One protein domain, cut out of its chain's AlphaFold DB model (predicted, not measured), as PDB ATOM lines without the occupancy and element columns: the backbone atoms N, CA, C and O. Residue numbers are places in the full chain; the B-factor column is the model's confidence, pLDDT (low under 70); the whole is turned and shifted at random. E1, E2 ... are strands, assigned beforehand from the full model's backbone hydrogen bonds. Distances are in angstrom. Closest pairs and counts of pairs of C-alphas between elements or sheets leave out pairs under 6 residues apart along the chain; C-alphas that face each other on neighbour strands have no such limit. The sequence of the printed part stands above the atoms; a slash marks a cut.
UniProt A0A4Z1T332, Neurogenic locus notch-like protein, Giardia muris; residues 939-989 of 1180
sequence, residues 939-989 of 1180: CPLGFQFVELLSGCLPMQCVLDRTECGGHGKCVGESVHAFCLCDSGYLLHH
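This is residues 939 to 989 of the 1180 residues of the protein "Neurogenic locus notch-like protein" of Giardia muris (UniProt A0A4Z1T332). Little regular structure is present: two small two-stranded hairpins, E1 with E2 and E3 with E4, lie at different places along the longest axis, with looping residues 955 to 967 between them in the chain, and short E5 folds back near the end of E4. The 51 printed residues hold five named strands, E1 to E5, and no named helix; 19 residues are in them, all strand. The whole is compact, radius of gyration of the C-alphas 10.3 A, spanning 32 by 22 by 14 A.

E1, residues 943 to 946, starts at C-alpha (202.724, 227.731, 162.753) and spans 9.7 A. E2 is 951 to 954, 10.3 A; E3 968 to 971, 9.7 A; E4 978 to 981, 9.8 A; E5 986 to 988, 6.2 A, ending at (191.412, 229.424, 179.170).

E1 and E2 form an antiparallel hairpin, with N 944 and O 953 2.8 A apart. E3 and E4 form another, with N 969 and O 980 at 2.8 A. The closest C-alphas of E2 and E3, Leu 953 and Cys 970, are 7.6 A apart. E5 pairs with no named strand.

The printed part has no cut. The link E2 to E3 is long. Confidence is under 70 in 19 residues, among them 946 to 951.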
ATOM      1  N   CYS A 939     208.684 226.110 159.979       61.56
ATOM      2  CA  CYS A 939     207.231 226.017 159.918       61.56
ATOM      3  C   CYS A 939     206.603 227.041 158.948       61.56
ATOM      4  O   CYS A 939     207.142 228.138 158.778       61.56
ATOM      5  N   PRO A 940     205.445 226.722 158.332       64.06
ATOM      6  CA  PRO A 940     204.672 227.682 157.547       64.06
ATOM      7  C   PRO A 940     204.222 228.898 158.370       64.06
ATOM      8  O   PRO A 940     204.056 228.817 159.588       64.06
ATOM      9  N   LEU A 941     203.945 230.018 157.694       61.47
ATOM     10  CA  LEU A 941     203.368 231.210 158.325       61.47
ATOM     11  C   LEU A 941     202.077 230.851 159.084       61.47
ATOM     12  O   LEU A 941     201.153 230.276 158.513       61.47
ATOM     13  N   GLY A 942     202.023 231.198 160.373       61.56
ATOM     14  CA  GLY A 942     200.924 230.830 161.274       61.56
ATOM     15  C   GLY A 942     201.180 229.587 162.138       61.56
ATOM     16  O   GLY A 942     200.343 229.275 162.987       61.56
ATOM     17  N   PHE A 943     202.327 228.915 161.984       76.19
ATOM     18  CA  PHE A 943     202.724 227.731 162.753       76.19
ATOM     19  C   PHE A 943     204.067 227.941 163.474       76.19
ATOM     20  O   PHE A 943     204.937 228.663 162.993       76.19
ATOM     21  N   GLN A 944     204.249 227.276 164.615       74.56
ATOM     22  CA  GLN A 944     205.464 227.278 165.431       74.56
ATOM     23  C   GLN A 944     205.933 225.840 165.691       74.56
ATOM     24  O   GLN A 944     205.122 224.929 165.873       74.56
ATOM     25  N   PHE A 945     207.252 225.642 165.701       72.19
ATOM     26  CA  PHE A 945     207.880 224.352 165.984       72.19
ATOM     27  C   PHE A 945     207.791 224.019 167.480       72.19
ATOM     28  O   PHE A 945     208.046 224.882 168.322       72.19
ATOM     29  N   VAL A 946     207.454 222.770 167.806       68.94
ATOM     30  CA  VAL A 946     207.408 222.254 169.183       68.94
ATOM     31  C   VAL A 946     208.402 221.107 169.327       68.94
ATOM     32  O   VAL A 946     208.204 220.021 168.787       68.94
ATOM     33  N   GLU A 947     209.462 221.355 170.097       61.34
ATOM     34  CA  GLU A 947     210.622 220.465 170.270       61.34
ATOM     35  C   GLU A 947     210.234 219.056 170.757       61.34
ATOM     36  O   GLU A 947     210.772 218.066 170.267       61.34
ATOM     37  N   LEU A 948     209.249 218.947 171.661       62.03
ATOM     38  CA  LEU A 948     208.740 217.662 172.175       62.03
ATOM     39  C   LEU A 948     207.934 216.834 171.157       62.03
ATOM     40  O   LEU A 948     207.676 215.658 171.410       62.03
ATOM     41  N   LEU A 949     207.507 217.433 170.043       61.78
ATOM     42  CA  LEU A 949     206.663 216.793 169.027       61.78
ATOM     43  C   LEU A 949     207.353 216.682 167.660       61.78
ATOM     44  O   LEU A 949     206.772 216.108 166.741       61.78
ATOM     45  N   SER A 950     208.571 217.224 167.515       63.28
ATOM     46  CA  SER A 950     209.341 217.262 166.260       63.28
ATOM     47  C   SER A 950     208.529 217.777 165.059       63.28
ATOM     48  O   SER A 950     208.666 217.280 163.942       63.28
ATOM     49  N   GLY A 951     207.650 218.757 165.286       69.50
ATOM     50  CA  GLY A 951     206.659 219.179 164.300       69.50
ATOM     51  C   GLY A 951     206.114 220.589 164.515       69.50
ATOM     52  O   GLY A 951     206.379 221.244 165.524       69.50
ATOM     53  N   CYS A 952     205.349 221.052 163.528       75.44
ATOM     54  CA  CYS A 952     204.779 222.393 163.467       75.44
ATOM     55  C   CYS A 952     203.303 222.386 163.882       75.44
ATOM     56  O   CYS A 952     202.479 221.770 163.209       75.44
ATOM     57  N   LEU A 953     202.960 223.119 164.941       73.31
ATOM     58  CA  LEU A 953     201.577 223.342 165.373       73.31
ATOM     59  C   LEU A 953     201.150 224.791 165.087       73.31
ATOM     60  O   LEU A 953     202.005 225.677 165.100       73.31
ATOM     61  N   PRO A 954     199.855 225.079 164.843       78.88
ATOM     62  CA  PRO A 954     199.359 226.453 164.738       78.88
ATOM     63  C   PRO A 954     199.778 227.271 165.967       78.88
ATOM     64  O   PRO A 954     199.624 226.784 167.084       78.88
ATOM     65  N   MET A 955     200.274 228.505 165.800       75.38
ATOM     66  CA  MET A 955     200.875 229.274 166.915       75.38
ATOM     67  C   MET A 955     199.930 229.432 168.119       75.38
ATOM     68  O   MET A 955     200.362 229.401 169.260       75.38
ATOM     69  N   GLN A 956     198.621 229.516 167.874       72.50
ATOM     70  CA  GLN A 956     197.577 229.578 168.905       72.50
ATOM     71  C   GLN A 956     197.394 228.302 169.752       72.50
ATOM     72  O   GLN A 956     196.736 228.353 170.785       72.50
ATOM     73  N   CYS A 957     197.959 227.171 169.328       74.44
ATOM     74  CA  CYS A 957     198.054 225.943 170.116       74.44
ATOM     75  C   CYS A 957     199.411 225.794 170.827       74.44
ATOM     76  O   CYS A 957     199.592 224.831 171.573       74.44
ATOM     77  N   VAL A 958     200.378 226.684 170.578       74.81
ATOM     78  CA  VAL A 958     201.736 226.590 171.128       74.81
ATOM     79  C   VAL A 958     201.918 227.639 172.210       74.81
ATOM     80  O   VAL A 958     201.851 228.838 171.956       74.81
ATOM     81  N   LEU A 959     202.186 227.190 173.433       65.94
ATOM     82  CA  LEU A 959     202.419 228.087 174.557       65.94
ATOM     83  C   LEU A 959     203.507 227.531 175.470       65.94
ATOM     84  O   LEU A 959     203.569 226.326 175.709       65.94
ATOM     85  N   ASP A 960     204.399 228.400 175.947       65.00
ATOM     86  CA  ASP A 960     205.575 228.014 176.744       65.00
ATOM     87  C   ASP A 960     206.437 226.916 176.057       65.00
ATOM     88  O   ASP A 960     207.001 226.048 176.716       65.00
ATOM     89  N   ARG A 961     206.511 226.948 174.711       61.78
ATOM     90  CA  ARG A 961     207.086 225.919 173.804       61.78
ATOM     91  C   ARG A 961     206.430 224.522 173.865       61.78
ATOM     92  O   ARG A 961     207.031 223.544 173.430       61.78
ATOM     93  N   THR A 962     205.196 224.413 174.352       70.50
ATOM     94  CA  THR A 962     204.456 223.142 174.471       70.50
ATOM     95  C   THR A 962     203.102 223.186 173.763       70.50
ATOM     96  O   THR A 962     202.496 224.250 173.629       70.50
ATOM     97  N   GLU A 963     202.600 222.025 173.334       78.50
ATOM     98  CA  GLU A 963     201.219 221.881 172.859       78.50
ATOM     99  C   GLU A 963     200.243 222.155 174.012       78.50
ATOM    100  O   GLU A 963     200.294 221.502 175.054       78.50
ATOM    101  N   CYS A 964     199.371 223.151 173.842       78.19
ATOM    102  CA  CYS A 964     198.282 223.504 174.756       78.19
ATOM    103  C   CYS A 964     198.682 223.763 176.225       78.19
ATOM    104  O   CYS A 964     197.831 223.720 177.119       78.19
ATOM    105  N   GLY A 965     199.958 224.065 176.491       70.56
ATOM    106  CA  GLY A 965     200.504 224.211 177.845       70.56
ATOM    107  C   GLY A 965     200.867 222.887 178.534       70.56
ATOM    108  O   GLY A 965     200.967 222.861 179.758       70.56
ATOM    109  N   GLY A 966     201.016 221.789 177.783       72.62
ATOM    110  CA  GLY A 966     201.420 220.467 178.280       72.62
ATOM    111  C   GLY A 966     200.290 219.598 178.848       72.62
ATOM    112  O   GLY A 966     200.568 218.528 179.388       72.62
ATOM    113  N   HIS A 967     199.033 220.046 178.743       79.12
ATOM    114  CA  HIS A 967     197.859 219.426 179.383       79.12
ATOM    115  C   HIS A 967     196.615 219.392 178.469       79.12
ATOM    116  O   HIS A 967     195.481 219.643 178.897       79.12
ATOM    117  N   GLY A 968     196.834 219.156 177.176       78.19
ATOM    118  CA  GLY A 968     195.790 219.036 176.164       78.19
ATOM    119  C   GLY A 968     196.367 218.800 174.769       78.19
ATOM    120  O   GLY A 968     197.582 218.719 174.604       78.19
ATOM    121  N   LYS A 969     195.490 218.717 173.764       83.62
ATOM    122  CA  LYS A 969     195.850 218.541 172.348       83.62
ATOM    123  C   LYS A 969     195.275 219.638 171.463       83.62
ATOM    124  O   LYS A 969     194.151 220.084 171.683       83.62
ATOM    125  N   CYS A 970     196.017 220.026 170.435       82.69
ATOM    126  CA  CYS A 970     195.564 220.936 169.398       82.69
ATOM    127  C   CYS A 970     194.568 220.233 168.467       82.69
ATOM    128  O   CYS A 970     194.776 219.093 168.048       82.69
ATOM    129  N   VAL A 971     193.480 220.918 168.117       80.69
ATOM    130  CA  VAL A 971     192.441 220.414 167.215       80.69
ATOM    131  C   VAL A 971     192.192 221.445 166.116       80.69
ATOM    132  O   VAL A 971     191.556 222.472 166.349       80.69
ATOM    133  N   GLY A 972     192.684 221.157 164.908       68.88
ATOM    134  CA  GLY A 972     192.472 221.956 163.696       68.88
ATOM    135  C   GLY A 972     193.758 222.245 162.914       68.88
ATOM    136  O   GLY A 972     194.840 222.340 163.481       68.88
ATOM    137  N   GLU A 973     193.628 222.417 161.598       62.22
ATOM    138  CA  GLU A 973     194.758 222.509 160.649       62.22
ATOM    139  C   GLU A 973     195.074 223.954 160.199       62.22
ATOM    140  O   GLU A 973     195.741 224.169 159.192       62.22
ATOM    141  N   SER A 974     194.542 224.977 160.878       63.81
ATOM    142  CA  SER A 974     194.631 226.375 160.419       63.81
ATOM    143  C   SER A 974     194.447 227.399 161.549       63.81
ATOM    144  O   SER A 974     194.409 227.050 162.730       63.81
ATOM    145  N   VAL A 975     194.250 228.673 161.185       58.47
ATOM    146  CA  VAL A 975     193.930 229.800 162.087       58.47
ATOM    147  C   VAL A 975     192.627 229.646 162.894       58.47
ATOM    148  O   VAL A 975     192.317 230.513 163.699       58.47
ATOM    149  N   HIS A 976     191.906 228.527 162.777       67.25
ATOM    150  CA  HIS A 976     190.758 228.174 163.631       67.25
ATOM    151  C   HIS A 976     191.028 227.011 164.609       67.25
ATOM    152  O   HIS A 976     190.099 226.526 165.251       67.25
ATOM    153  N   ALA A 977     192.273 226.532 164.703       72.06
ATOM    154  CA  ALA A 977     192.658 225.482 165.644       72.06
ATOM    155  C   ALA A 977     192.545 225.927 167.113       72.06
ATOM    156  O   ALA A 977     192.882 227.060 167.454       72.06
ATOM    157  N   PHE A 978     192.106 225.022 167.986       79.88
ATOM    158  CA  PHE A 978     191.894 225.284 169.413       79.88
ATOM    159  C   PHE A 978     192.393 224.120 170.275       79.88
ATOM    160  O   PHE A 978     192.559 223.001 169.793       79.88
ATOM    161  N   CYS A 979     192.601 224.371 171.567       82.62
ATOM    162  CA  CYS A 979     193.063 223.349 172.502       82.62
ATOM    163  C   CYS A 979     191.916 222.550 173.141       82.62
ATOM    164  O   CYS A 979     190.956 223.112 173.665       82.62
ATOM    165  N   LEU A 980     192.044 221.223 173.144       84.94
ATOM    166  CA  LEU A 980     191.184 220.279 173.854       84.94
ATOM    167  C   LEU A 980     191.930 219.764 175.093       84.94
ATOM    168  O   LEU A 980     192.931 219.064 174.962       84.94
ATOM    169  N   CYS A 981     191.459 220.124 176.284       85.44
ATOM    170  CA  CYS A 981     192.190 219.889 177.532       85.44
ATOM    171  C   CYS A 981     191.983 218.497 178.136       85.44
ATOM    172  O   CYS A 981     190.909 217.903 178.013       85.44
ATOM    173  N   ASP A 982     193.003 218.020 178.848       82.31
ATOM    174  CA  ASP A 982     192.956 216.758 179.584       82.31
ATOM    175  C   ASP A 982     191.996 216.806 180.785       82.31
ATOM    176  O   ASP A 982     191.683 217.861 181.346       82.31
ATOM    177  N   SER A 983     191.532 215.629 181.216       80.44
ATOM    178  CA  SER A 983     190.577 215.485 182.324       80.44
ATOM    179  C   SER A 983     191.083 216.144 183.615       80.44
ATOM    180  O   SER A 983     192.015 215.654 184.249       80.44
ATOM    181  N   GLY A 984     190.417 217.225 184.032       70.81
ATOM    182  CA  GLY A 984     190.769 218.014 185.220       70.81
ATOM    183  C   GLY A 984     191.326 219.406 184.913       70.81
ATOM    184  O   GLY A 984     191.448 220.204 185.837       70.81
ATOM    185  N   TYR A 985     191.603 219.719 183.644       78.44
ATOM    186  CA  TYR A 985     192.083 221.021 183.178       78.44
ATOM    187  C   TYR A 985     190.964 221.785 182.455       78.44
ATOM    188  O   TYR A 985     190.069 221.189 181.852       78.44
ATOM    189  N   LEU A 986     190.999 223.116 182.521       78.12
ATOM    190  CA  LEU A 986     190.042 224.008 181.862       78.12
ATOM    191  C   LEU A 986     190.707 224.783 180.727       78.12
ATOM    192  O   LEU A 986     191.855 225.212 180.844       78.12
ATOM    193  N   LEU A 987     189.951 224.992 179.648       76.25
ATOM    194  CA  LEU A 987     190.377 225.796 178.509       76.25
ATOM    195  C   LEU A 987     190.221 227.287 178.825       76.25
ATOM    196  O   LEU A 987     189.106 227.791 178.968       76.25
ATOM    197  N   HIS A 988     191.339 227.994 178.901       71.25
ATOM    198  CA  HIS A 988     191.412 229.424 179.170       71.25
ATOM    199  C   HIS A 988     191.797 230.182 177.888       71.25
ATOM    200  O   HIS A 988     192.708 229.775 177.164       71.25
ATOM    201  N   HIS A 989     191.037 231.239 177.571       66.44
ATOM    202  CA  HIS A 989     191.131 232.037 176.334       66.44
ATOM    203  C   HIS A 989     191.322 231.225 175.031       66.44
ATOM    204  O   HIS A 989     192.013 231.657 174.118       66.44
TER     205      HIS A 989